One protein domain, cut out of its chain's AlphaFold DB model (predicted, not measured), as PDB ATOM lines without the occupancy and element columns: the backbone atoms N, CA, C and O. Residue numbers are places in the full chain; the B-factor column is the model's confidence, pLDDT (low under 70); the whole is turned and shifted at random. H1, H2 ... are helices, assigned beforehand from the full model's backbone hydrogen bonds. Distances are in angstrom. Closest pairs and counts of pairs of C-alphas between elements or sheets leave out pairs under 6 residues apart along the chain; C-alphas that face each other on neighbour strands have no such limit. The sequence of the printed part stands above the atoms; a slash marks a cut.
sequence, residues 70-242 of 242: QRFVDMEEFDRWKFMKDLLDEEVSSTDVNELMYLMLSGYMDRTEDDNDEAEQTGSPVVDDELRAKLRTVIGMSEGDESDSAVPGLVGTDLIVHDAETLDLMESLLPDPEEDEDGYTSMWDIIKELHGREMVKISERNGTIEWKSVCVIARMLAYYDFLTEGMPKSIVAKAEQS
ATOM      1  N   GLN A  70      -7.131 -16.087 -13.521       89.19
ATOM      2  CA  GLN A  70      -6.633 -15.251 -12.433       89.19
ATOM      3  C   GLN A  70      -5.399 -14.439 -12.842       89.19
ATOM      4  O   GLN A  70      -5.292 -13.269 -12.487       89.19
ATOM      5  N   ARG A  71      -4.503 -15.011 -13.660       93.00
ATOM      6  CA  ARG A  71      -3.320 -14.303 -14.171       93.00
ATOM      7  C   ARG A  71      -3.686 -13.032 -14.933       93.00
ATOM      8  O   ARG A  71      -2.973 -12.045 -14.791       93.00
ATOM      9  N   PHE A  72      -4.728 -13.067 -15.763       92.62
ATOM     10  CA  PHE A  72      -5.145 -11.910 -16.561       92.62
ATOM     11  C   PHE A  72      -5.981 -10.923 -15.744       92.62
ATOM     12  O   PHE A  72      -5.854  -9.715 -15.932       92.62
ATOM     13  N   VAL A  73      -6.793 -11.424 -14.806       92.25
ATOM     14  CA  VAL A  73      -7.584 -10.597 -13.880       92.25
ATOM     15  C   VAL A  73      -6.685  -9.771 -12.956       92.25
ATOM     16  O   VAL A  73      -6.961  -8.597 -12.731       92.25
ATOM     17  N   ASP A  74      -5.585 -10.353 -12.478       93.69
ATOM     18  CA  ASP A  74      -4.649  -9.688 -11.565       93.69
ATOM     19  C   ASP A  74      -3.667  -8.735 -12.272       93.69
ATOM     20  O   ASP A  74      -2.817  -8.136 -11.611       93.69
ATOM     21  N   MET A  75      -3.743  -8.579 -13.601       96.00
ATOM     22  CA  MET A  75      -2.855  -7.664 -14.322       96.00
ATOM     23  C   MET A  75      -3.163  -6.211 -13.961       96.00
ATOM     24  O   MET A  75      -4.221  -5.674 -14.304       96.00
ATOM     25  N   GLU A  76      -2.192  -5.541 -13.344       95.69
ATOM     26  CA  GLU A  76      -2.242  -4.100 -13.121       95.69
ATOM     27  C   GLU A  76      -2.166  -3.331 -14.450       95.69
ATOM     28  O   GLU A  76      -1.704  -3.846 -15.468       95.69
ATOM     29  N   GLU A  77      -2.574  -2.059 -14.446       94.38
ATOM     30  CA  GLU A  77      -2.586  -1.213 -15.649       94.38
ATOM     31  C   GLU A  77      -1.236  -1.217 -16.375       94.38
ATOM     32  O   GLU A  77      -1.169  -1.484 -17.574       94.38
ATOM     33  N   PHE A  78      -0.140  -1.014 -15.641       95.50
ATOM     34  CA  PHE A  78       1.202  -1.031 -16.221       95.50
ATOM     35  C   PHE A  78       1.556  -2.378 -16.868       95.50
ATOM     36  O   PHE A  78       2.183  -2.399 -17.929       95.50
ATOM     37  N   ASP A  79       1.137  -3.492 -16.267       97.38
ATOM     38  CA  ASP A  79       1.405  -4.829 -16.800       97.38
ATOM     39  C   ASP A  79       0.620  -5.094 -18.086       97.38
ATOM     40  O   ASP A  79       1.145  -5.743 -18.987       97.38
ATOM     41  N   ARG A  80      -0.583  -4.526 -18.236       97.06
ATOM     42  CA  ARG A  80      -1.369  -4.612 -19.481       97.06
ATOM     43  C   ARG A  80      -0.729  -3.820 -20.616       97.06
ATOM     44  O   ARG A  80      -0.608  -4.323 -21.732       97.06
ATOM     45  N   TRP A  81      -0.240  -2.612 -20.327       97.38
ATOM     46  CA  TRP A  81       0.543  -1.825 -21.290       97.38
ATOM     47  C   TRP A  81       1.829  -2.542 -21.701       97.38
ATOM     48  O   TRP A  81       2.179  -2.564 -22.883       97.38
ATOM     49  N   LYS A  82       2.522  -3.154 -20.735       96.88
ATOM     50  CA  LYS A  82       3.707  -3.962 -21.006       96.88
ATOM     51  C   LYS A  82       3.363  -5.188 -21.854       96.88
ATOM     52  O   LYS A  82       4.038  -5.416 -22.846       96.88
ATOM     53  N   PHE A  83       2.297  -5.914 -21.525       96.69
ATOM     54  CA  PHE A  83       1.823  -7.052 -22.310       96.69
ATOM     55  C   PHE A  83       1.540  -6.652 -23.762       96.69
ATOM     56  O   PHE A  83       1.986  -7.330 -24.680       96.69
ATOM     57  N   MET A  84       0.859  -5.523 -23.985       96.88
ATOM     58  CA  MET A  84       0.582  -5.014 -25.331       96.88
ATOM     59  C   MET A  84       1.865  -4.664 -26.097       96.88
ATOM     60  O   MET A  84       1.970  -4.906 -27.299       96.88
ATOM     61  N   LYS A  85       2.856  -4.096 -25.405       96.56
ATOM     62  CA  LYS A  85       4.166  -3.829 -25.992       96.56
ATOM     63  C   LYS A  85       4.887  -5.127 -26.366       96.56
ATOM     64  O   LYS A  85       5.340  -5.245 -27.500       96.56
ATOM     65  N   ASP A  86       4.965  -6.073 -25.437       96.25
ATOM     66  CA  ASP A  86       5.618  -7.366 -25.642       96.25
ATOM     67  C   ASP A  86       4.905  -8.144 -26.772       96.25
ATOM     68  O   ASP A  86       5.556  -8.815 -27.566       96.25
ATOM     69  N   LEU A  87       3.578  -8.004 -26.909       95.19
ATOM     70  CA  LEU A  87       2.787  -8.561 -28.014       95.19
ATOM     71  C   LEU A  87       3.232  -7.988 -29.366       95.19
ATOM     72  O   LEU A  87       3.467  -8.748 -30.303       95.19
ATOM     73  N   LEU A  88       3.366  -6.662 -29.466       94.62
ATOM     74  CA  LEU A  88       3.813  -5.973 -30.686       94.62
ATOM     75  C   LEU A  88       5.272  -6.277 -31.044       94.62
ATOM     76  O   LEU A  88       5.645  -6.187 -32.212       94.62
ATOM     77  N   ASP A  89       6.081  -6.628 -30.048       93.62
ATOM     78  CA  ASP A  89       7.469  -7.052 -30.221       93.62
ATOM     79  C   ASP A  89       7.583  -8.585 -30.450       93.62
ATOM     80  O   ASP A  89       8.691  -9.107 -30.561       93.62
ATOM     81  N   GLU A  90       6.445  -9.291 -30.582       91.50
ATOM     82  CA  GLU A  90       6.332 -10.749 -30.783       91.50
ATOM     83  C   GLU A  90       6.994 -11.578 -29.658       91.50
ATOM     84  O   GLU A  90       7.452 -12.703 -29.864       91.50
ATOM     85  N   GLU A  91       7.048 -11.028 -28.441       92.81
ATOM     86  CA  GLU A  91       7.661 -11.651 -27.259       92.81
ATOM     87  C   GLU A  91       6.646 -12.402 -26.372       92.81
ATOM     88  O   GLU A  91       7.037 -13.102 -25.433       92.81
ATOM     89  N   VAL A  92       5.345 -12.288 -26.664       91.94
ATOM     90  CA  VAL A  92       4.269 -12.992 -25.947       91.94
ATOM     91  C   VAL A  92       3.999 -14.351 -26.592       91.94
ATOM     92  O   VAL A  92       4.043 -14.502 -27.809       91.94
ATOM     93  N   SER A  93       3.701 -15.366 -25.778       90.19
ATOM     94  CA  SER A  93       3.340 -16.684 -26.303       90.19
ATOM     95  C   SER A  93       1.974 -16.665 -26.999       90.19
ATOM     96  O   SER A  93       1.036 -16.012 -26.543       90.19
ATOM     97  N   SER A  94       1.835 -17.428 -28.083       87.25
ATOM     98  CA  SER A  94       0.555 -17.618 -28.781       87.25
ATOM     99  C   SER A  94      -0.547 -18.151 -27.869       87.25
ATOM    100  O   SER A  94      -1.689 -17.718 -27.987       87.25
ATOM    101  N   THR A  95      -0.202 -19.027 -26.922       87.00
ATOM    102  CA  THR A  95      -1.124 -19.531 -25.898       87.00
ATOM    103  C   THR A  95      -1.698 -18.394 -25.056       87.00
ATOM    104  O   THR A  95      -2.915 -18.279 -24.968       87.00
ATOM    105  N   ASP A  96      -0.852 -17.512 -24.515       90.75
ATOM    106  CA  ASP A  96      -1.315 -16.397 -23.680       90.75
ATOM    107  C   ASP A  96      -2.218 -15.434 -24.458       90.75
ATOM    108  O   ASP A  96      -3.220 -14.952 -23.934       90.75
ATOM    109  N   VAL A  97      -1.872 -15.150 -25.716       91.50
ATOM    110  CA  VAL A  97      -2.677 -14.271 -26.572       91.50
ATOM    111  C   VAL A  97      -4.020 -14.907 -26.896       91.50
ATOM    112  O   VAL A  97      -5.040 -14.227 -26.854       91.50
ATOM    113  N   ASN A  98      -4.032 -16.204 -27.197       88.94
ATOM    114  CA  ASN A  98      -5.252 -16.936 -27.500       88.94
ATOM    115  C   ASN A  98      -6.188 -16.989 -26.284       88.94
ATOM    116  O   ASN A  98      -7.355 -16.615 -26.397       88.94
ATOM    117  N   GLU A  99      -5.662 -17.352 -25.112       89.62
ATOM    118  CA  GLU A  99      -6.417 -17.356 -23.855       89.62
ATOM    119  C   GLU A  99      -6.987 -15.972 -23.538       89.62
ATOM    120  O   GLU A  99      -8.180 -15.845 -23.257       89.62
ATOM    121  N   LEU A 100      -6.165 -14.922 -23.640       93.12
ATOM    122  CA  LEU A 100      -6.613 -13.555 -23.400       93.12
ATOM    123  C   LEU A 100      -7.719 -13.150 -24.380       93.12
ATOM    124  O   LEU A 100      -8.760 -12.656 -23.951       93.12
ATOM    125  N   MET A 101      -7.526 -13.377 -25.681       92.94
ATOM    126  CA  MET A 101      -8.524 -13.046 -26.701       92.94
ATOM    127  C   MET A 101      -9.829 -13.810 -26.482       92.94
ATOM    128  O   MET A 101     -10.904 -13.215 -26.553       92.94
ATOM    129  N   TYR A 102      -9.754 -15.102 -26.161       91.06
ATOM    130  CA  TYR A 102     -10.928 -15.906 -25.841       91.06
ATOM    131  C   TYR A 102     -11.690 -15.327 -24.643       91.06
ATOM    132  O   TYR A 102     -12.905 -15.125 -24.716       91.06
ATOM    133  N   LEU A 103     -10.989 -15.014 -23.549       92.31
ATOM    134  CA  LEU A 103     -11.599 -14.446 -22.347       92.31
ATOM    135  C   LEU A 103     -12.190 -13.052 -22.601       92.31
ATOM    136  O   LEU A 103     -13.296 -12.772 -22.143       92.31
ATOM    137  N   MET A 104     -11.502 -12.198 -23.362       93.94
ATOM    138  CA  MET A 104     -12.005 -10.874 -23.739       93.94
ATOM    139  C   MET A 104     -13.298 -10.989 -24.552       93.94
ATOM    140  O   MET A 104     -14.330 -10.452 -24.152       93.94
ATOM    141  N   LEU A 105     -13.282 -11.737 -25.659       93.25
ATOM    142  CA  LEU A 105     -14.440 -11.838 -26.551       93.25
ATOM    143  C   LEU A 105     -15.625 -12.545 -25.877       93.25
ATOM    144  O   LEU A 105     -16.762 -12.091 -26.006       93.25
ATOM    145  N   SER A 106     -15.375 -13.616 -25.116       91.50
ATOM    146  CA  SER A 106     -16.432 -14.308 -24.362       91.50
ATOM    147  C   SER A 106     -17.011 -13.435 -23.247       91.50
ATOM    148  O   SER A 106     -18.224 -13.425 -23.044       91.50
ATOM    149  N   GLY A 107     -16.176 -12.646 -22.568       91.69
ATOM    150  CA  GLY A 107     -16.626 -11.707 -21.549       91.69
ATOM    151  C   GLY A 107     -17.533 -10.613 -22.109       91.69
ATOM    152  O   GLY A 107     -18.540 -10.282 -21.481       91.69
ATOM    153  N   TYR A 108     -17.222 -10.109 -23.307       90.94
ATOM    154  CA  TYR A 108     -18.061  -9.142 -24.021       90.94
ATOM    155  C   TYR A 108     -19.365  -9.752 -24.546       90.94
ATOM    156  O   TYR A 108     -20.393  -9.078 -24.535       90.94
ATOM    157  N   MET A 109     -19.377 -11.026 -24.949       90.44
ATOM    158  CA  MET A 109     -20.627 -11.703 -25.325       90.44
ATOM    159  C   MET A 109     -21.645 -11.759 -24.178       90.44
ATOM    160  O   MET A 109     -22.850 -11.713 -24.441       90.44
ATOM    161  N   ASP A 110     -21.154 -11.830 -22.939       88.62
ATOM    162  CA  ASP A 110     -21.955 -11.896 -21.715       88.62
ATOM    163  C   ASP A 110     -22.342 -10.510 -21.152       88.62
ATOM    164  O   ASP A 110     -22.958 -10.452 -20.083       88.62
ATOM    165  N   ARG A 111     -22.007  -9.395 -21.831       87.19
ATOM    166  CA  ARG A 111     -22.392  -8.041 -21.385       87.19
ATOM    167  C   ARG A 111     -23.911  -7.850 -21.368       87.19
ATOM    168  O   ARG A 111     -24.639  -8.300 -22.262       87.19
ATOM    169  N   THR A 112     -24.368  -7.154 -20.334       83.75
ATOM    170  CA  THR A 112     -25.764  -6.771 -20.099       83.75
ATOM    171  C   THR A 112     -26.065  -5.371 -20.649       83.75
ATOM    172  O   THR A 112     -25.158  -4.655 -21.062       83.75
ATOM    173  N   GLU A 113     -27.339  -4.963 -20.662       78.75
ATOM    174  CA  GLU A 113     -27.724  -3.595 -21.059       78.75
ATOM    175  C   GLU A 113     -27.086  -2.533 -20.149       78.75
ATOM    176  O   GLU A 113     -26.622  -1.516 -20.649       78.75
ATOM    177  N   ASP A 114     -26.971  -2.807 -18.844       78.50
ATOM    178  CA  ASP A 114     -26.313  -1.903 -17.891       78.50
ATOM    179  C   ASP A 114     -24.823  -1.694 -18.241       78.50
ATOM    180  O   ASP A 114     -24.283  -0.606 -18.044       78.50
ATOM    181  N   ASP A 115     -24.157  -2.708 -18.809       77.88
ATOM    182  CA  ASP A 115     -22.763  -2.597 -19.263       77.88
ATOM    183  C   ASP A 115     -22.635  -1.776 -20.562       77.88
ATOM    184  O   ASP A 115     -21.567  -1.234 -20.852       77.88
ATOM    185  N   ASN A 116     -23.706  -1.664 -21.358       79.88
ATOM    186  CA  ASN A 116     -23.700  -0.854 -22.579       79.88
ATOM    187  C   ASN A 116     -23.748   0.650 -22.261       79.88
ATOM    188  O   ASN A 116     -23.067   1.423 -22.930       79.88
ATOM    189  N   ASP A 117     -24.467   1.057 -21.210       81.94
ATOM    190  CA  ASP A 117     -24.490   2.454 -20.747       81.94
ATOM    191  C   ASP A 117     -23.096   2.934 -20.291       81.94
ATOM    192  O   ASP A 117     -22.753   4.116 -20.410       81.94
ATOM    193  N   GLU A 118     -22.282   2.025 -19.744       83.00
ATOM    194  CA  GLU A 118     -20.879   2.293 -19.418       83.00
ATOM    195  C   GLU A 118     -20.008   2.330 -20.682       83.00
ATOM    196  O   GLU A 118     -19.193   3.241 -20.829       83.00
ATOM    197  N   ALA A 119     -20.222   1.405 -21.624       81.44
ATOM    198  CA  ALA A 119     -19.481   1.351 -22.885       81.44
ATOM    199  C   ALA A 119     -19.602   2.652 -23.700       81.44
ATOM    200  O   ALA A 119     -18.605   3.149 -24.224       81.44
ATOM    201  N   GLU A 120     -20.793   3.260 -23.736       84.00
ATOM    202  CA  GLU A 120     -21.010   4.560 -24.388       84.00
ATOM    203  C   GLU A 120     -20.164   5.690 -23.773       84.00
ATOM    204  O   GLU A 120     -19.820   6.657 -24.455       84.00
ATOM    205  N   GLN A 121     -19.812   5.586 -22.487       83.31
ATOM    206  CA  GLN A 121     -18.999   6.588 -21.795       83.31
ATOM    207  C   GLN A 121     -17.502   6.388 -22.027       83.31
ATOM    208  O   GLN A 121     -16.762   7.376 -22.035       83.31
ATOM    209  N   THR A 122     -17.050   5.143 -22.196       82.00
ATOM    210  CA  THR A 122     -15.629   4.824 -22.411       82.00
ATOM    211  C   THR A 122     -15.234   4.817 -23.885       82.00
ATOM    212  O   THR A 122     -14.057   4.976 -24.196       82.00
ATOM    213  N   GLY A 123     -16.209   4.704 -24.792       83.88
ATOM    214  CA  GLY A 123     -15.958   4.474 -26.214       83.88
ATOM    215  C   GLY A 123     -15.724   2.998 -26.549       83.88
ATOM    216  O   GLY A 123     -15.309   2.695 -27.666       83.88
ATOM    217  N   SER A 124     -15.999   2.091 -25.603       87.81
ATOM    218  CA  SER A 124     -16.073   0.649 -25.855       87.81
ATOM    219  C   SER A 124     -17.179   0.326 -26.868       87.81
ATOM    220  O   SER A 124     -18.218   0.993 -26.883       87.81
ATOM    221  N   PRO A 125     -17.046  -0.769 -27.637       90.69
ATOM    222  CA  PRO A 125     -18.120  -1.242 -28.497       90.69
ATOM    223  C   PRO A 125     -19.375  -1.603 -27.690       90.69
ATOM    224  O   PRO A 125     -19.321  -2.386 -26.734       90.69
ATOM    225  N   VAL A 126     -20.519  -1.077 -28.131       91.25
ATOM    226  CA  VAL A 126     -21.845  -1.483 -27.651       91.25
ATOM    227  C   VAL A 126     -22.184  -2.847 -28.250       91.25
ATOM    228  O   VAL A 126     -22.112  -3.040 -29.464       91.25
ATOM    229  N   VAL A 127     -22.548  -3.815 -27.404       90.94
ATOM    230  CA  VAL A 127     -22.816  -5.190 -27.850       90.94
ATOM    231  C   VAL A 127     -24.275  -5.328 -28.269       90.94
ATOM    232  O   VAL A 127     -25.147  -5.640 -27.456       90.94
ATOM    233  N   ASP A 128     -24.532  -5.108 -29.557       92.06
ATOM    234  CA  ASP A 128     -25.817  -5.391 -30.193       92.06
ATOM    235  C   ASP A 128     -25.905  -6.841 -30.719       92.06
ATOM    236  O   ASP A 128     -24.977  -7.648 -30.589       92.06
ATOM    237  N   ASP A 129     -27.058  -7.211 -31.284       90.94
ATOM    238  CA  ASP A 129     -27.283  -8.568 -31.797       90.94
ATOM    239  C   ASP A 129     -26.395  -8.907 -33.006       90.94
ATOM    240  O   ASP A 129     -26.045 -10.076 -33.196       90.94
ATOM    241  N   GLU A 130     -26.010  -7.909 -33.809       92.62
ATOM    242  CA  GLU A 130     -25.130  -8.102 -34.962       92.62
ATOM    243  C   GLU A 130     -23.697  -8.386 -34.505       92.62
ATOM    244  O   GLU A 130     -23.112  -9.403 -34.893       92.62
ATOM    245  N   LEU A 131     -23.148  -7.544 -33.629       92.00
ATOM    246  CA  LEU A 131     -21.826  -7.727 -33.046       92.00
ATOM    247  C   LEU A 131     -21.764  -9.033 -32.257       92.00
ATOM    248  O   LEU A 131     -20.803  -9.789 -32.393       92.00
ATOM    249  N   ARG A 132     -22.810  -9.368 -31.493       91.44
ATOM    250  CA  ARG A 132     -22.891 -10.647 -30.773       91.44
ATOM    251  C   ARG A 132     -22.871 -11.845 -31.726       91.44
ATOM    252  O   ARG A 132     -22.267 -12.867 -31.395       91.44
ATOM    253  N   ALA A 133     -23.506 -11.744 -32.896       91.00
ATOM    254  CA  ALA A 133     -23.424 -12.782 -33.919       91.00
ATOM    255  C   ALA A 133     -22.000 -12.903 -34.485       91.00
ATOM    256  O   ALA A 133     -21.490 -14.019 -34.551       91.00
ATOM    257  N   LYS A 134     -21.336 -11.779 -34.800       91.75
ATOM    258  CA  LYS A 134     -19.936 -11.762 -35.270       91.75
ATOM    259  C   LYS A 134     -18.976 -12.348 -34.231       91.75
ATOM    260  O   LYS A 134     -18.181 -13.223 -34.566       91.75
ATOM    261  N   LEU A 135     -19.100 -11.947 -32.963       91.88
ATOM    262  CA  LEU A 135     -18.325 -12.495 -31.843       91.88
ATOM    263  C   LEU A 135     -18.525 -14.007 -31.721       91.88
ATOM    264  O   LEU A 135     -17.555 -14.750 -31.597       91.88
ATOM    265  N   ARG A 136     -19.774 -14.482 -31.827       89.31
ATOM    266  CA  ARG A 136     -20.064 -15.919 -31.821       89.31
ATOM    267  C   ARG A 136     -19.428 -16.629 -33.010       89.31
ATOM    268  O   ARG A 136     -18.978 -17.749 -32.826       89.31
ATOM    269  N   THR A 137     -19.382 -16.027 -34.195       88.94
ATOM    270  CA  THR A 137     -18.687 -16.621 -35.346       88.94
ATOM    271  C   THR A 137     -17.183 -16.701 -35.096       88.94
ATOM    272  O   THR A 137     -16.611 -17.763 -35.302       88.94
ATOM    273  N   VAL A 138     -16.557 -15.636 -34.580       86.81
ATOM    274  CA  VAL A 138     -15.115 -15.632 -34.273       86.81
ATOM    275  C   VAL A 138     -14.769 -16.675 -33.216       86.81
ATOM    276  O   VAL A 138     -13.842 -17.445 -33.413       86.81
ATOM    277  N   ILE A 139     -15.525 -16.756 -32.118       85.06
ATOM    278  CA  ILE A 139     -15.275 -17.756 -31.068       85.06
ATOM    279  C   ILE A 139     -15.674 -19.165 -31.538       85.06
ATOM    280  O   ILE A 139     -15.015 -20.149 -31.217       85.06
ATOM    281  N   GLY A 140     -16.772 -19.266 -32.285       73.75
ATOM    282  CA  GLY A 140     -17.427 -20.513 -32.667       73.75
ATOM    283  C   GLY A 140     -16.874 -21.182 -33.918       73.75
ATOM    284  O   GLY A 140     -17.207 -22.336 -34.140       73.75
ATOM    285  N   MET A 141     -16.000 -20.532 -34.695       62.50
ATOM    286  CA  MET A 141     -15.335 -21.125 -35.869       62.50
ATOM    287  C   MET A 141     -14.487 -22.380 -35.548       62.50
ATOM    288  O   MET A 141     -13.997 -23.038 -36.462       62.50
ATOM    289  N   SER A 142     -14.388 -22.780 -34.276       53.25
ATOM    290  CA  SER A 142     -13.992 -24.125 -33.839       53.25
ATOM    291  C   SER A 142     -15.135 -25.153 -34.011       53.25
ATOM    292  O   SER A 142     -15.431 -25.955 -33.125       53.25
ATOM    293  N   GLU A 143     -15.846 -25.121 -35.148       42.44
ATOM    294  CA  GLU A 143     -16.948 -26.052 -35.432       42.44
ATOM    295  C   GLU A 143     -16.385 -27.436 -35.800       42.44
ATOM    296  O   GLU A 143     -16.305 -27.827 -36.966       42.44
ATOM    297  N   GLY A 144     -15.965 -28.187 -34.783       47.84
ATOM    298  CA  GLY A 144     -15.497 -29.560 -34.943       47.84
ATOM    299  C   GLY A 144     -15.367 -30.354 -33.648       47.84
ATOM    300  O   GLY A 144     -15.626 -31.552 -33.671       47.84
ATOM    301  N   ASP A 145     -15.044 -29.709 -32.526       46.88
ATOM    302  CA  ASP A 145     -14.900 -30.380 -31.234       46.88
ATOM    303  C   ASP A 145     -15.320 -29.431 -30.104       46.88
ATOM    304  O   ASP A 145     -14.818 -28.316 -29.982       46.88
ATOM    305  N   GLU A 146     -16.226 -29.884 -29.234       51.22
ATOM    306  CA  GLU A 146     -16.719 -29.168 -28.040       51.22
ATOM    307  C   GLU A 146     -15.629 -28.980 -26.954       51.22
ATOM    308  O   GLU A 146     -15.923 -28.924 -25.760       51.22
ATOM    309  N   SER A 147     -14.348 -28.969 -27.326       50.69
ATOM    310  CA  SER A 147     -13.212 -29.069 -26.407       50.69
ATOM    311  C   SER A 147     -12.055 -28.124 -26.705       50.69
ATOM    312  O   SER A 147     -11.022 -28.294 -26.078       50.69
ATOM    313  N   ASP A 148     -12.213 -27.108 -27.554       55.34
ATOM    314  CA  ASP A 148     -11.152 -26.112 -27.743       55.34
ATOM    315  C   ASP A 148     -11.636 -24.714 -27.330       55.34
ATOM    316  O   ASP A 148     -12.349 -24.025 -28.060       55.34
ATOM    317  N   SER A 149     -11.236 -24.286 -26.128       60.69
ATOM    318  CA  SER A 149     -11.382 -22.914 -25.609       60.69
ATOM    319  C   SER A 149     -10.376 -21.961 -26.266       60.69
ATOM    320  O   SER A 149      -9.618 -21.274 -25.586       60.69
ATOM    321  N   ALA A 150     -10.329 -21.966 -27.595       63.28
ATOM    322  CA  ALA A 150      -9.350 -21.233 -28.381       63.28
ATOM    323  C   ALA A 150     -10.048 -20.421 -29.474       63.28
ATOM    324  O   ALA A 150     -10.946 -20.920 -30.151       63.28
ATOM    325  N   VAL A 151      -9.604 -19.179 -29.678       65.75
ATOM    326  CA  VAL A 151      -9.958 -18.410 -30.870       65.75
ATOM    327  C   VAL A 151      -9.288 -19.090 -32.077       65.75
ATOM    328  O   VAL A 151      -8.056 -19.239 -32.092       65.75
ATOM    329  N   PRO A 152     -10.068 -19.539 -33.075       60.69
ATOM    330  CA  PRO A 152      -9.565 -20.148 -34.300       60.69
ATOM    331  C   PRO A 152      -8.520 -19.252 -34.968       60.69
ATOM    332  O   PRO A 152      -8.633 -18.032 -34.962       60.69
ATOM    333  N   GLY A 153      -7.471 -19.862 -35.519       58.66
ATOM    334  CA  GLY A 153      -6.402 -19.146 -36.218       58.66
ATOM    335  C   GLY A 153      -5.185 -18.788 -35.364       58.66
ATOM    336  O   GLY A 153      -4.115 -18.649 -35.938       58.66
ATOM    337  N   LEU A 154      -5.270 -18.750 -34.029       60.94
ATOM    338  CA  LEU A 154      -4.111 -18.505 -33.142       60.94
ATOM    339  C   LEU A 154      -3.392 -19.797 -32.703       60.94
ATOM    340  O   LEU A 154      -2.894 -19.898 -31.581       60.94
ATOM    341  N   VAL A 155      -3.376 -20.818 -33.563       52.09
ATOM    342  CA  VAL A 155      -2.855 -22.156 -33.241       52.09
ATOM    343  C   VAL A 155      -1.459 -22.334 -33.840       52.09
ATOM    344  O   VAL A 155      -1.317 -22.496 -35.048       52.09
ATOM    345  N   GLY A 156      -0.428 -22.353 -32.992       55.28
ATOM    346  CA  GLY A 156       0.960 -22.578 -33.414       55.28
ATOM    347  C   GLY A 156       1.981 -22.027 -32.421       55.28
ATOM    348  O   GLY A 156       1.613 -21.419 -31.422       55.28
ATOM    349  N   THR A 157       3.275 -22.242 -32.674       51.34
ATOM    350  CA  THR A 157       4.367 -21.584 -31.922       51.34
ATOM    351  C   THR A 157       4.514 -20.108 -32.268       51.34
ATOM    352  O   THR A 157       5.134 -19.360 -31.518       51.34
ATOM    353  N   ASP A 158       3.934 -19.710 -33.395       59.94
ATOM    354  CA  ASP A 158       4.084 -18.396 -33.980       59.94
ATOM    355  C   ASP A 158       2.697 -17.733 -33.907       59.94
ATOM    356  O   ASP A 158       1.692 -18.388 -34.184       59.94
ATOM    357  N   LEU A 159       2.622 -16.464 -33.487       63.00
ATOM    358  CA  LEU A 159       1.403 -15.640 -33.328       63.00
ATOM    359  C   LEU A 159       0.702 -15.322 -34.669       63.00
ATOM    360  O   LEU A 159       0.307 -14.191 -34.950       63.00
ATOM    361  N   ILE A 160       0.595 -16.311 -35.543       66.44
ATOM    362  CA  ILE A 160       0.220 -16.149 -36.937       66.44
ATOM    363  C   ILE A 160      -1.212 -16.622 -37.092       66.44
ATOM    364  O   ILE A 160      -1.487 -17.816 -36.992       66.44
ATOM    365  N   VAL A 161      -2.109 -15.692 -37.423       68.00
ATOM    366  CA  VAL A 161      -3.415 -16.064 -37.968       68.00
ATOM    367  C   VAL A 161      -3.166 -16.597 -39.375       68.00
ATOM    368  O   VAL A 161      -2.912 -15.843 -40.312       68.00
ATOM    369  N   HIS A 162      -3.148 -17.923 -39.501       68.56
ATOM    370  CA  HIS A 162      -2.767 -18.605 -40.741       68.56
ATOM    371  C   HIS A 162      -3.793 -18.462 -41.870       68.56
ATOM    372  O   HIS A 162      -3.470 -18.735 -43.028       68.56
ATOM    373  N   ASP A 163      -5.009 -18.046 -41.539       78.56
ATOM    374  CA  ASP A 163      -6.122 -17.950 -42.465       78.56
ATOM    375  C   ASP A 163      -6.555 -16.493 -42.663       78.56
ATOM    376  O   ASP A 163      -6.866 -15.776 -41.710       78.56
ATOM    377  N   ALA A 164      -6.567 -16.058 -43.923       84.06
ATOM    378  CA  ALA A 164      -6.978 -14.708 -44.283       84.06
ATOM    379  C   ALA A 164      -8.459 -14.465 -43.957       84.06
ATOM    380  O   ALA A 164      -8.799 -13.361 -43.552       84.06
ATOM    381  N   GLU A 165      -9.315 -15.490 -44.059       86.44
ATOM    382  CA  GLU A 165     -10.747 -15.348 -43.759       86.44
ATOM    383  C   GLU A 165     -10.972 -15.080 -42.265       86.44
ATOM    384  O   GLU A 165     -11.754 -14.206 -41.893       86.44
ATOM    385  N   THR A 166     -10.230 -15.776 -41.402       85.06
ATOM    386  CA  THR A 166     -10.226 -15.526 -39.955       85.06
ATOM    387  C   THR A 166      -9.739 -14.113 -39.631       85.06
ATOM    388  O   THR A 166     -10.340 -13.431 -38.801       85.06
ATOM    389  N   LEU A 167      -8.673 -13.648 -40.292       89.50
ATOM    390  CA  LEU A 167      -8.156 -12.296 -40.082       89.50
ATOM    391  C   LEU A 167      -9.172 -11.229 -40.512       89.50
ATOM    392  O   LEU A 167      -9.422 -10.304 -39.744       89.50
ATOM    393  N   ASP A 168      -9.791 -11.387 -41.683       91.50
ATOM    394  CA  ASP A 168     -10.833 -10.483 -42.186       91.50
ATOM    395  C   ASP A 168     -12.040 -10.449 -41.230       91.50
ATOM    396  O   ASP A 168     -12.613  -9.392 -40.956       91.50
ATOM    397  N   LEU A 169     -12.408 -11.601 -40.659       90.69
ATOM    398  CA  LEU A 169     -13.474 -11.682 -39.666       90.69
ATOM    399  C   LEU A 169     -13.098 -10.959 -38.362       90.69
ATOM    400  O   LEU A 169     -13.934 -10.242 -37.810       90.69
ATOM    401  N   MET A 170     -11.861 -11.099 -37.881       92.75
ATOM    402  CA  MET A 170     -11.375 -10.345 -36.719       92.75
ATOM    403  C   MET A 170     -11.332  -8.838 -36.999       92.75
ATOM    404  O   MET A 170     -11.713  -8.047 -36.139       92.75
ATOM    405  N   GLU A 171     -10.932  -8.424 -38.205       94.44
ATOM    406  CA  GLU A 171     -10.975  -7.017 -38.617       94.44
ATOM    407  C   GLU A 171     -12.403  -6.467 -38.668       94.44
ATOM    408  O   GLU A 171     -12.606  -5.309 -38.317       94.44
ATOM    409  N   SER A 172     -13.401  -7.296 -38.991       94.88
ATOM    410  CA  SER A 172     -14.816  -6.891 -38.973       94.88
ATOM    411  C   SER A 172     -15.383  -6.588 -37.575       94.88
ATOM    412  O   SER A 172     -16.503  -6.084 -37.468       94.88
ATOM    413  N   LEU A 173     -14.636  -6.913 -36.509       95.38
ATOM    414  CA  LEU A 173     -14.961  -6.551 -35.123       95.38
ATOM    415  C   LEU A 173     -14.363  -5.198 -34.699       95.38
ATOM    416  O   LEU A 173     -14.649  -4.727 -33.600       95.38
ATOM    417  N   LEU A 174     -13.510  -4.594 -35.530       96.38
ATOM    418  CA  LEU A 174     -12.903  -3.288 -35.281       96.38
ATOM    419  C   LEU A 174     -13.738  -2.159 -35.912       96.38
ATOM    420  O   LEU A 174     -14.544  -2.429 -36.804       96.38
ATOM    421  N   PRO A 175     -13.528  -0.895 -35.494       95.94
ATOM    422  CA  PRO A 175     -14.122   0.264 -36.156       95.94
ATOM    423  C   PRO A 175     -13.813   0.291 -37.654       95.94
ATOM    424  O   PRO A 175     -12.647   0.180 -38.057       95.94
ATOM    425  N   ASP A 176     -14.855   0.455 -38.472       95.25
ATOM    426  CA  ASP A 176     -14.708   0.618 -39.914       95.25
ATOM    427  C   ASP A 176     -14.074   1.993 -40.198       95.25
ATOM    428  O   ASP A 176     -14.585   3.005 -39.719       95.25
ATOM    429  N   PRO A 177     -12.974   2.077 -40.963       95.50
ATOM    430  CA  PRO A 177     -12.316   3.351 -41.251       95.50
ATOM    431  C   PRO A 177     -13.188   4.357 -42.023       95.50
ATOM    432  O   PRO A 177     -12.877   5.548 -42.005       95.50
ATOM    433  N   GLU A 178     -14.230   3.912 -42.731       96.50
ATOM    434  CA  GLU A 178     -15.172   4.770 -43.454       96.50
ATOM    435  C   GLU A 178     -16.352   5.220 -42.578       96.50
ATOM    436  O   GLU A 178     -16.852   6.332 -42.768       96.50
ATOM    437  N   GLU A 179     -16.794   4.390 -41.625       95.69
ATOM    438  CA  GLU A 179     -17.931   4.702 -40.741       95.69
ATOM    439  C   GLU A 179     -17.504   5.365 -39.418       95.69
ATOM    440  O   GLU A 179     -18.198   6.261 -38.935       95.69
ATOM    441  N   ASP A 180     -16.351   4.975 -38.865       94.88
ATOM    442  CA  ASP A 180     -15.769   5.460 -37.607       94.88
ATOM    443  C   ASP A 180     -14.247   5.709 -37.744       94.88
ATOM    444  O   ASP A 180     -13.389   4.987 -37.219       94.88
ATOM    445  N   GLU A 181     -13.903   6.781 -38.470       96.19
ATOM    446  CA  GLU A 181     -12.516   7.226 -38.685       96.19
ATOM    447  C   GLU A 181     -11.792   7.553 -37.365       96.19
ATOM    448  O   GLU A 181     -10.588   7.296 -37.237       96.19
ATOM    449  N   ASP A 182     -12.508   8.106 -36.382       94.94
ATOM    450  CA  ASP A 182     -11.945   8.530 -35.098       94.94
ATOM    451  C   ASP A 182     -11.536   7.312 -34.255       94.94
ATOM    452  O   ASP A 182     -10.392   7.251 -33.783       94.94
ATOM    453  N   GLY A 183     -12.421   6.316 -34.121       94.56
ATOM    454  CA  GLY A 183     -12.122   5.048 -33.454       94.56
ATOM    455  C   GLY A 183     -10.970   4.311 -34.135       94.56
ATOM    456  O   GLY A 183      -9.986   3.936 -33.483       94.56
ATOM    457  N   TYR A 184     -11.016   4.202 -35.466       96.00
ATOM    458  CA  TYR A 184      -9.946   3.596 -36.260       96.00
ATOM    459  C   TYR A 184      -8.591   4.297 -36.047       96.00
ATOM    460  O   TYR A 184      -7.569   3.645 -35.793       96.00
ATOM    461  N   THR A 185      -8.565   5.631 -36.118       96.56
ATOM    462  CA  THR A 185      -7.337   6.429 -35.971       96.56
ATOM    463  C   THR A 185      -6.774   6.343 -34.556       96.56
ATOM    464  O   THR A 185      -5.561   6.171 -34.400       96.56
ATOM    465  N   SER A 186      -7.638   6.403 -33.540       95.88
ATOM    466  CA  SER A 186      -7.260   6.275 -32.130       95.88
ATOM    467  C   SER A 186      -6.528   4.957 -31.865       95.88
ATOM    468  O   SER A 186      -5.426   4.952 -31.307       95.88
ATOM    469  N   MET A 187      -7.065   3.840 -32.372       96.25
ATOM    470  CA  MET A 187      -6.429   2.528 -32.227       96.25
ATOM    471  C   MET A 187      -5.046   2.490 -32.879       96.25
ATOM    472  O   MET A 187      -4.081   2.013 -32.281       96.25
ATOM    473  N   TRP A 188      -4.901   3.052 -34.079       97.19
ATOM    474  CA  TRP A 188      -3.598   3.134 -34.739       97.19
ATOM    475  C   TRP A 188      -2.592   4.020 -34.013       97.19
ATOM    476  O   TRP A 188      -1.390   3.746 -34.067       97.19
ATOM    477  N   ASP A 189      -3.044   5.087 -33.368       97.94
ATOM    478  CA  ASP A 189      -2.166   5.955 -32.596       97.94
ATOM    479  C   ASP A 189      -1.630   5.253 -31.345       97.94
ATOM    480  O   ASP A 189      -0.440   5.399 -31.059       97.94
ATOM    481  N   ILE A 190      -2.427   4.395 -30.698       97.12
ATOM    482  CA  ILE A 190      -1.957   3.511 -29.616       97.12
ATOM    483  C   ILE A 190      -0.852   2.575 -30.126       97.12
ATOM    484  O   ILE A 190       0.230   2.522 -29.536       97.12
ATOM    485  N   ILE A 191      -1.066   1.890 -31.259       97.81
ATOM    486  CA  ILE A 191      -0.053   0.988 -31.845       97.81
ATOM    487  C   ILE A 191       1.244   1.742 -32.173       97.81
ATOM    488  O   ILE A 191       2.348   1.282 -31.863       97.81
ATOM    489  N   LYS A 192       1.129   2.928 -32.779       97.62
ATOM    490  CA  LYS A 192       2.274   3.786 -33.125       97.62
ATOM    491  C   LYS A 192       3.025   4.297 -31.901       97.62
ATOM    492  O   LYS A 192       4.240   4.482 -32.000       97.62
ATOM    493  N   GLU A 193       2.332   4.570 -30.803       97.56
ATOM    494  CA  GLU A 193       2.951   5.015 -29.557       97.56
ATOM    495  C   GLU A 193       3.705   3.864 -28.876       97.56
ATOM    496  O   GLU A 193       4.846   4.048 -28.453       97.56
ATOM    497  N   LEU A 194       3.124   2.659 -28.855       96.19
ATOM    498  CA  LEU A 194       3.709   1.486 -28.200       96.19
ATOM    499  C   LEU A 194       4.914   0.893 -28.940       96.19
ATOM    500  O   LEU A 194       5.959   0.638 -28.333       96.19
ATOM    501  N   HIS A 195       4.778   0.670 -30.248       95.44
ATOM    502  CA  HIS A 195       5.824   0.036 -31.061       95.44
ATOM    503  C   HIS A 195       6.795   1.061 -31.677       95.44
ATOM    504  O   HIS A 195       7.921   0.744 -32.063       95.44
ATOM    505  N   GLY A 196       6.380   2.328 -31.739       97.19
ATOM    506  CA  GLY A 196       7.139   3.422 -32.329       97.19
ATOM    507  C   GLY A 196       6.774   3.669 -33.795       97.19
ATOM    508  O   GLY A 196       6.837   2.785 -34.650       97.19
ATOM    509  N   ARG A 197       6.465   4.931 -34.112       96.94
ATOM    510  CA  ARG A 197       5.988   5.386 -35.436       96.94
ATOM    511  C   ARG A 197       6.841   4.917 -36.616       96.94
ATOM    512  O   ARG A 197       6.297   4.593 -37.666       96.94
ATOM    513  N   GLU A 198       8.166   4.914 -36.477       96.81
ATOM    514  CA  GLU A 198       9.061   4.486 -37.560       96.81
ATOM    515  C   GLU A 198       9.108   2.964 -37.719       96.81
ATOM    516  O   GLU A 198       9.197   2.486 -38.847       96.81
ATOM    517  N   MET A 199       8.990   2.208 -36.624       93.56
ATOM    518  CA  MET A 199       8.946   0.744 -36.681       93.56
ATOM    519  C   MET A 199       7.656   0.280 -37.351       93.56
ATOM    520  O   MET A 199       7.721  -0.493 -38.303       93.56
ATOM    521  N   VAL A 200       6.512   0.870 -36.980       96.06
ATOM    522  CA  VAL A 200       5.219   0.591 -37.628       96.06
ATOM    523  C   VAL A 200       5.292   0.818 -39.141       96.06
ATOM    524  O   VAL A 200       4.913  -0.064 -39.904       96.06
ATOM    525  N   LYS A 201       5.868   1.940 -39.604       95.94
ATOM    526  CA  LYS A 201       6.042   2.212 -41.047       95.94
ATOM    527  C   LYS A 201       6.914   1.174 -41.760       95.94
ATOM    528  O   LYS A 201       6.714   0.913 -42.947       95.94
ATOM    529  N   ILE A 202       7.946   0.658 -41.090       95.19
ATOM    530  CA  ILE A 202       8.836  -0.362 -41.659       95.19
ATOM    531  C   ILE A 202       8.087  -1.691 -41.769       95.19
ATOM    532  O   ILE A 202       8.092  -2.290 -42.844       95.19
ATOM    533  N   SER A 203       7.419  -2.119 -40.698       93.88
ATOM    534  CA  SER A 203       6.660  -3.371 -40.653       93.88
ATOM    535  C   SER A 203       5.480  -3.359 -41.630       93.88
ATOM    536  O   SER A 203       5.300  -4.305 -42.395       93.88
ATOM    537  N   GLU A 204       4.758  -2.240 -41.726       93.44
ATOM    538  CA  GLU A 204       3.672  -2.043 -42.691       93.44
ATOM    539  C   GLU A 204       4.167  -2.147 -44.143       93.44
ATOM    540  O   GLU A 204       3.540  -2.809 -44.970       93.44
ATOM    541  N   ARG A 205       5.336  -1.567 -44.454       94.56
ATOM    542  CA  ARG A 205       5.941  -1.681 -45.791       94.56
ATOM    543  C   ARG A 205       6.329  -3.120 -46.133       94.56
ATOM    544  O   ARG A 205       6.282  -3.487 -47.305       94.56
ATOM    545  N   ASN A 206       6.748  -3.904 -45.141       92.25
ATOM    546  CA  ASN A 206       7.077  -5.313 -45.341       92.25
ATOM    547  C   ASN A 206       5.814  -6.153 -45.576       92.25
ATOM    548  O   ASN A 206       5.874  -7.120 -46.333       92.25
ATOM    549  N   GLY A 207       4.683  -5.761 -44.977       86.31
ATOM    550  CA  GLY A 207       3.365  -6.334 -45.251       86.31
ATOM    551  C   GLY A 207       3.239  -7.811 -44.885       86.31
ATOM    552  O   GLY A 207       2.480  -8.528 -45.538       86.31
ATOM    553  N   THR A 208       3.999  -8.269 -43.888       90.44
ATOM    554  CA  THR A 208       3.969  -9.652 -43.401       90.44
ATOM    555  C   THR A 208       2.605  -9.962 -42.780       90.44
ATOM    556  O   THR A 208       1.983  -9.086 -42.171       90.44
ATOM    557  N   ILE A 209       2.099 -11.183 -42.981       87.88
ATOM    558  CA  ILE A 209       0.788 -11.581 -42.440       87.88
ATOM    559  C   ILE A 209       0.843 -11.611 -40.912       87.88
ATOM    560  O   ILE A 209      -0.091 -11.175 -40.255       87.88
ATOM    561  N   GLU A 210       1.996 -11.992 -40.373       88.12
ATOM    562  CA  GLU A 210       2.316 -12.051 -38.953       88.12
ATOM    563  C   GLU A 210       2.144 -10.680 -38.289       88.12
ATOM    564  O   GLU A 210       1.395 -10.535 -37.325       88.12
ATOM    565  N   TRP A 211       2.739  -9.637 -38.877       91.62
ATOM    566  CA  TRP A 211       2.602  -8.269 -38.375       91.62
ATOM    567  C   TRP A 211       1.151  -7.783 -38.427       91.62
ATOM    568  O   TRP A 211       0.686  -7.108 -37.508       91.62
ATOM    569  N   LYS A 212       0.418  -8.135 -39.492       92.94
ATOM    570  CA  LYS A 212      -1.006  -7.795 -39.606       92.94
ATOM    571  C   LYS A 212      -1.826  -8.478 -38.518       92.94
ATOM    572  O   LYS A 212      -2.604  -7.793 -37.863       92.94
ATOM    573  N   SER A 213      -1.619  -9.775 -38.285       92.31
ATOM    574  CA  SER A 213      -2.282 -10.529 -37.215       92.31
ATOM    575  C   SER A 213      -2.054  -9.878 -35.854       92.31
ATOM    576  O   SER A 213      -3.016  -9.562 -35.157       92.31
ATOM    577  N   VAL A 214      -0.798  -9.583 -35.515       93.31
ATOM    578  CA  VAL A 214      -0.439  -8.925 -34.251       93.31
ATOM    579  C   VAL A 214      -1.090  -7.541 -34.140       93.31
ATOM    580  O   VAL A 214      -1.648  -7.210 -33.096       93.31
ATOM    581  N   CYS A 215      -1.102  -6.749 -35.217       95.06
ATOM    582  CA  CYS A 215      -1.774  -5.447 -35.231       95.06
ATOM    583  C   CYS A 215      -3.289  -5.554 -35.041       95.06
ATOM    584  O   CYS A 215      -3.877  -4.690 -34.397       95.06
ATOM    585  N   VAL A 216      -3.941  -6.557 -35.629       95.81
ATOM    586  CA  VAL A 216      -5.382  -6.778 -35.445       95.81
ATOM    587  C   VAL A 216      -5.670  -7.120 -33.990       95.81
ATOM    588  O   VAL A 216      -6.474  -6.436 -33.367       95.81
ATOM    589  N   ILE A 217      -4.948  -8.083 -33.419       95.25
ATOM    590  CA  ILE A 217      -5.101  -8.493 -32.016       95.25
ATOM    591  C   ILE A 217      -4.866  -7.308 -31.076       95.25
ATOM    592  O   ILE A 217      -5.689  -7.035 -30.209       95.25
ATOM    593  N   ALA A 218      -3.772  -6.566 -31.266       96.69
ATOM    594  CA  ALA A 218      -3.443  -5.423 -30.422       96.69
ATOM    595  C   ALA A 218      -4.510  -4.318 -30.505       96.69
ATOM    596  O   ALA A 218      -4.904  -3.759 -29.481       96.69
ATOM    597  N   ARG A 219      -5.025  -4.032 -31.711       97.06
ATOM    598  CA  ARG A 219      -6.138  -3.088 -31.897       97.06
ATOM    599  C   ARG A 219      -7.423  -3.594 -31.255       97.06
ATOM    600  O   ARG A 219      -8.128  -2.789 -30.665       97.06
ATOM    601  N   MET A 220      -7.714  -4.892 -31.324       96.56
ATOM    602  CA  MET A 220      -8.880  -5.467 -30.653       96.56
ATOM    603  C   MET A 220      -8.755  -5.304 -29.141       96.56
ATOM    604  O   MET A 220      -9.645  -4.743 -28.520       96.56
ATOM    605  N   LEU A 221      -7.632  -5.701 -28.542       96.69
ATOM    606  CA  LEU A 221      -7.418  -5.519 -27.106       96.69
ATOM    607  C   LEU A 221      -7.577  -4.047 -26.687       96.69
ATOM    608  O   LEU A 221      -8.211  -3.765 -25.677       96.69
ATOM    609  N   ALA A 222      -7.054  -3.102 -27.473       96.44
ATOM    610  CA  ALA A 222      -7.230  -1.678 -27.199       96.44
ATOM    611  C   ALA A 222      -8.691  -1.209 -27.355       96.44
ATOM    612  O   ALA A 222      -9.167  -0.453 -26.515       96.44
ATOM    613  N   TYR A 223      -9.396  -1.666 -28.393       96.00
ATOM    614  CA  TYR A 223     -10.780  -1.275 -28.682       96.00
ATOM    615  C   TYR A 223     -11.772  -1.829 -27.654       96.00
ATOM    616  O   TYR A 223     -12.723  -1.159 -27.271       96.00
ATOM    617  N   TYR A 224     -11.513  -3.036 -27.160       95.38
ATOM    618  CA  TYR A 224     -12.272  -3.692 -26.100       95.38
ATOM    619  C   TYR A 224     -11.740  -3.322 -24.696       95.38
ATOM    620  O   TYR A 224     -11.763  -4.150 -23.792       95.38
ATOM    621  N   ASP A 225     -11.219  -2.101 -24.521       94.88
ATOM    622  CA  ASP A 225     -10.824  -1.495 -23.236       94.88
ATOM    623  C   ASP A 225      -9.871  -2.325 -22.342       94.88
ATOM    624  O   ASP A 225      -9.746  -2.084 -21.138       94.88
ATOM    625  N   PHE A 226      -9.096  -3.260 -22.904       96.31
ATOM    626  CA  PHE A 226      -8.180  -4.083 -22.106       96.31
ATOM    627  C   PHE A 226      -7.120  -3.235 -21.389       96.31
ATOM    628  O   PHE A 226      -6.758  -3.507 -20.248       96.31
ATOM    629  N   LEU A 227      -6.603  -2.185 -22.029       95.88
ATOM    630  CA  LEU A 227      -5.556  -1.349 -21.431       95.88
ATOM    631  C   LEU A 227      -6.062  -0.598 -20.187       95.88
ATOM    632  O   LEU A 227      -5.364  -0.539 -19.171       95.88
ATOM    633  N   THR A 228      -7.283  -0.074 -20.246       93.62
ATOM    634  CA  THR A 228      -7.896   0.789 -19.229       93.62
ATOM    635  C   THR A 228      -8.631  -0.017 -18.161       93.62
ATOM    636  O   THR A 228      -8.322   0.126 -16.976       93.62
ATOM    637  N   GLU A 229      -9.539  -0.904 -18.562       94.25
ATOM    638  CA  GLU A 229     -10.418  -1.662 -17.663       94.25
ATOM    639  C   GLU A 229      -9.877  -3.052 -17.313       94.25
ATOM    640  O   GLU A 229     -10.150  -3.568 -16.229       94.25
ATOM    641  N   GLY A 230      -9.062  -3.645 -18.187       94.75
ATOM    642  CA  GLY A 230      -8.575  -5.012 -18.019       94.75
ATOM    643  C   GLY A 230      -9.605  -6.046 -18.468       94.75
ATOM    644  O   GLY A 230     -10.142  -5.955 -19.569       94.75
ATOM    645  N   MET A 231      -9.832  -7.074 -17.647       94.94
ATOM    646  CA  MET A 231     -10.740  -8.171 -17.996       94.94
ATOM    647  C   MET A 231     -12.213  -7.779 -17.806       94.94
ATOM    648  O   MET A 231     -12.540  -7.121 -16.815       94.94
ATOM    649  N   PRO A 232     -13.138  -8.250 -18.668       92.81
ATOM    650  CA  PRO A 232     -14.561  -7.971 -18.513       92.81
ATOM    651  C   PRO A 232     -15.092  -8.431 -17.150       92.81
ATOM    652  O   PRO A 232     -14.763  -9.525 -16.683       92.81
ATOM    653  N   LYS A 233     -15.976  -7.635 -16.535       91.50
ATOM    654  CA  LYS A 233     -16.564  -7.909 -15.206       91.50
ATOM    655  C   LYS A 233     -17.185  -9.306 -15.099       91.50
ATOM    656  O   LYS A 233     -17.079  -9.951 -14.060       91.50
ATOM    657  N   SER A 234     -17.799  -9.791 -16.179       89.81
ATOM    658  CA  SER A 234     -18.375 -11.138 -16.275       89.81
ATOM    659  C   SER A 234     -17.328 -12.242 -16.082       89.81
ATOM    660  O   SER A 234     -17.610 -13.249 -15.434       89.81
ATOM    661  N   ILE A 235     -16.109 -12.047 -16.593       91.56
ATOM    662  CA  ILE A 235     -14.977 -12.965 -16.426       91.56
ATOM    663  C   ILE A 235     -14.402 -12.859 -15.017       91.56
ATOM    664  O   ILE A 235     -14.188 -13.886 -14.374       91.56
ATOM    665  N   VAL A 236     -14.222 -11.637 -14.507       91.19
ATOM    666  CA  VAL A 236     -13.742 -11.396 -13.136       91.19
ATOM    667  C   VAL A 236     -14.662 -12.078 -12.117       91.19
ATOM    668  O   VAL A 236     -14.201 -12.845 -11.277       91.19
ATOM    669  N   ALA A 237     -15.980 -11.903 -12.253       90.31
ATOM    670  CA  ALA A 237     -16.963 -12.517 -11.364       90.31
ATOM    671  C   ALA A 237     -16.971 -14.055 -11.434       90.31
ATOM    672  O   ALA A 237     -17.254 -14.708 -10.430       90.31
ATOM    673  N   LYS A 238     -16.681 -14.647 -12.604       88.12
ATOM    674  CA  LYS A 238     -16.527 -16.107 -12.752       88.12
ATOM    675  C   LYS A 238     -15.243 -16.604 -12.080       88.12
ATOM    676  O   LYS A 238     -15.271 -17.660 -11.449       88.12
ATOM    677  N   ALA A 239     -14.150 -15.846 -12.184       88.12
ATOM    678  CA  ALA A 239     -12.877 -16.174 -11.547       88.12
ATOM    679  C   ALA A 239     -12.987 -16.164 -10.014       88.12
ATOM    680  O   ALA A 239     -12.524 -17.095  -9.369       88.12
ATOM    681  N   GLU A 240     -13.689 -15.185  -9.436       87.56
ATOM    682  CA  GLU A 240     -13.918 -15.099  -7.983       87.56
ATOM    683  C   GLU A 240     -14.782 -16.242  -7.413       87.56
ATOM    684  O   GLU A 240     -14.767 -16.494  -6.207       87.56
ATOM    685  N   GLN A 241     -15.570 -16.915  -8.258       86.12
ATOM    686  CA  GLN A 241     -16.445 -18.024  -7.859       86.12
ATOM    687  C   GLN A 241     -15.773 -19.402  -7.942       86.12
ATOM    688  O   GLN A 241     -16.366 -20.376  -7.466       86.12
ATOM    689  N   SER A 242     -14.594 -19.487  -8.564       78.19
ATOM    690  CA  SER A 242     -13.858 -20.737  -8.807       78.19
ATOM    691  C   SER A 242     -12.841 -21.014  -7.700       78.19
ATOM    692  O   SER A 242     -12.746 -22.194  -7.290       78.19
TER     693      SER A 242
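What this domain is: This is residues 70 to 242 of the 242 residues of a protein of Craspedostauros australis (UniProt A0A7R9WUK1). This is a rounded cluster of helices built round H9, which runs through the core with H2, H6 and H7 packed round it; H3 also lies near the core, and H5 and H10 pack on H3. H8 and H4 lie farthest out, toward opposite ends of the longest axis. The printed part has 173 residues with ten named helices, H1 to H10 in order along the chain, and no named strand: the class is all helix. It is compact, with a radius of gyration of the C-alphas of 15.5 A and spans of 44 by 38 by 32 A.

How they stand to each other: Start at H1, residues 70 to 73: it is close to but not clearly touching H3, residues 94 to 109, with the closest C-alphas, Phe 72 and Leu 100, 7.2 A apart. In H2, residues 77 to 88, look at residues 84 to 88, which alone touch H9, residues 209 to 223, at a shallow tilt of 19 degrees, opposite ways; the closest C-alphas, Leu 88 and Val 214, are 6.3 A apart. H3 touches H5, residues 129 to 140, at a shallow tilt of 29 degrees, opposite ways, closest at C-alphas Met 109 and Arg 132, 6.0 A. H3 touches H10, residues 233 to 240, at a steep tilt of 64 degrees, closest at C-alphas Gly 107 and Ile 235, 5.5 A. H4, residues 113 to 122, touches no helix. H5 and H6, residues 164 to 171, form a hairpin, closest at C-alphas Val 138 and Leu 169, 6.9 A. H7, residues 181 to 195, touches H9 at a steep tilt of 66 degrees, closest at C-alphas Met 187 and Arg 219, 5.6 A. H8, residues 197 to 206, is close to but not clearly touching H9, with C-alphas Ser 203 and Trp 211 closest at 6.8 A. H9 is the hub, touching H2, H6, H7 and, only just, H3, with 3 pairs of C-alphas within 8 A. Every O i to N i+4 pair is within hydrogen-bond range in H2, H3 and H5 to H10; H4 has 4 of 6, and H1 is too short for such a pair.

Where its parts are: Find C-alpha 70 at (-6.633, -15.251, -12.433), where H1 begins. H3 spans 22.3 A, H7 21.1 A, H9 20.7 A and H2 17.0 A from first to last C-alpha. H10 ends at C-alpha 240, (-13.918, -15.099, -7.983).

The domain as a whole: The two C-alphas farthest apart, Arg 205 and Gln 241, are 47.0 A apart. The printed part has no cut. The long link is H5 to H6, residues 141 to 163; pLDDT is under 70 at residues 141 to 162.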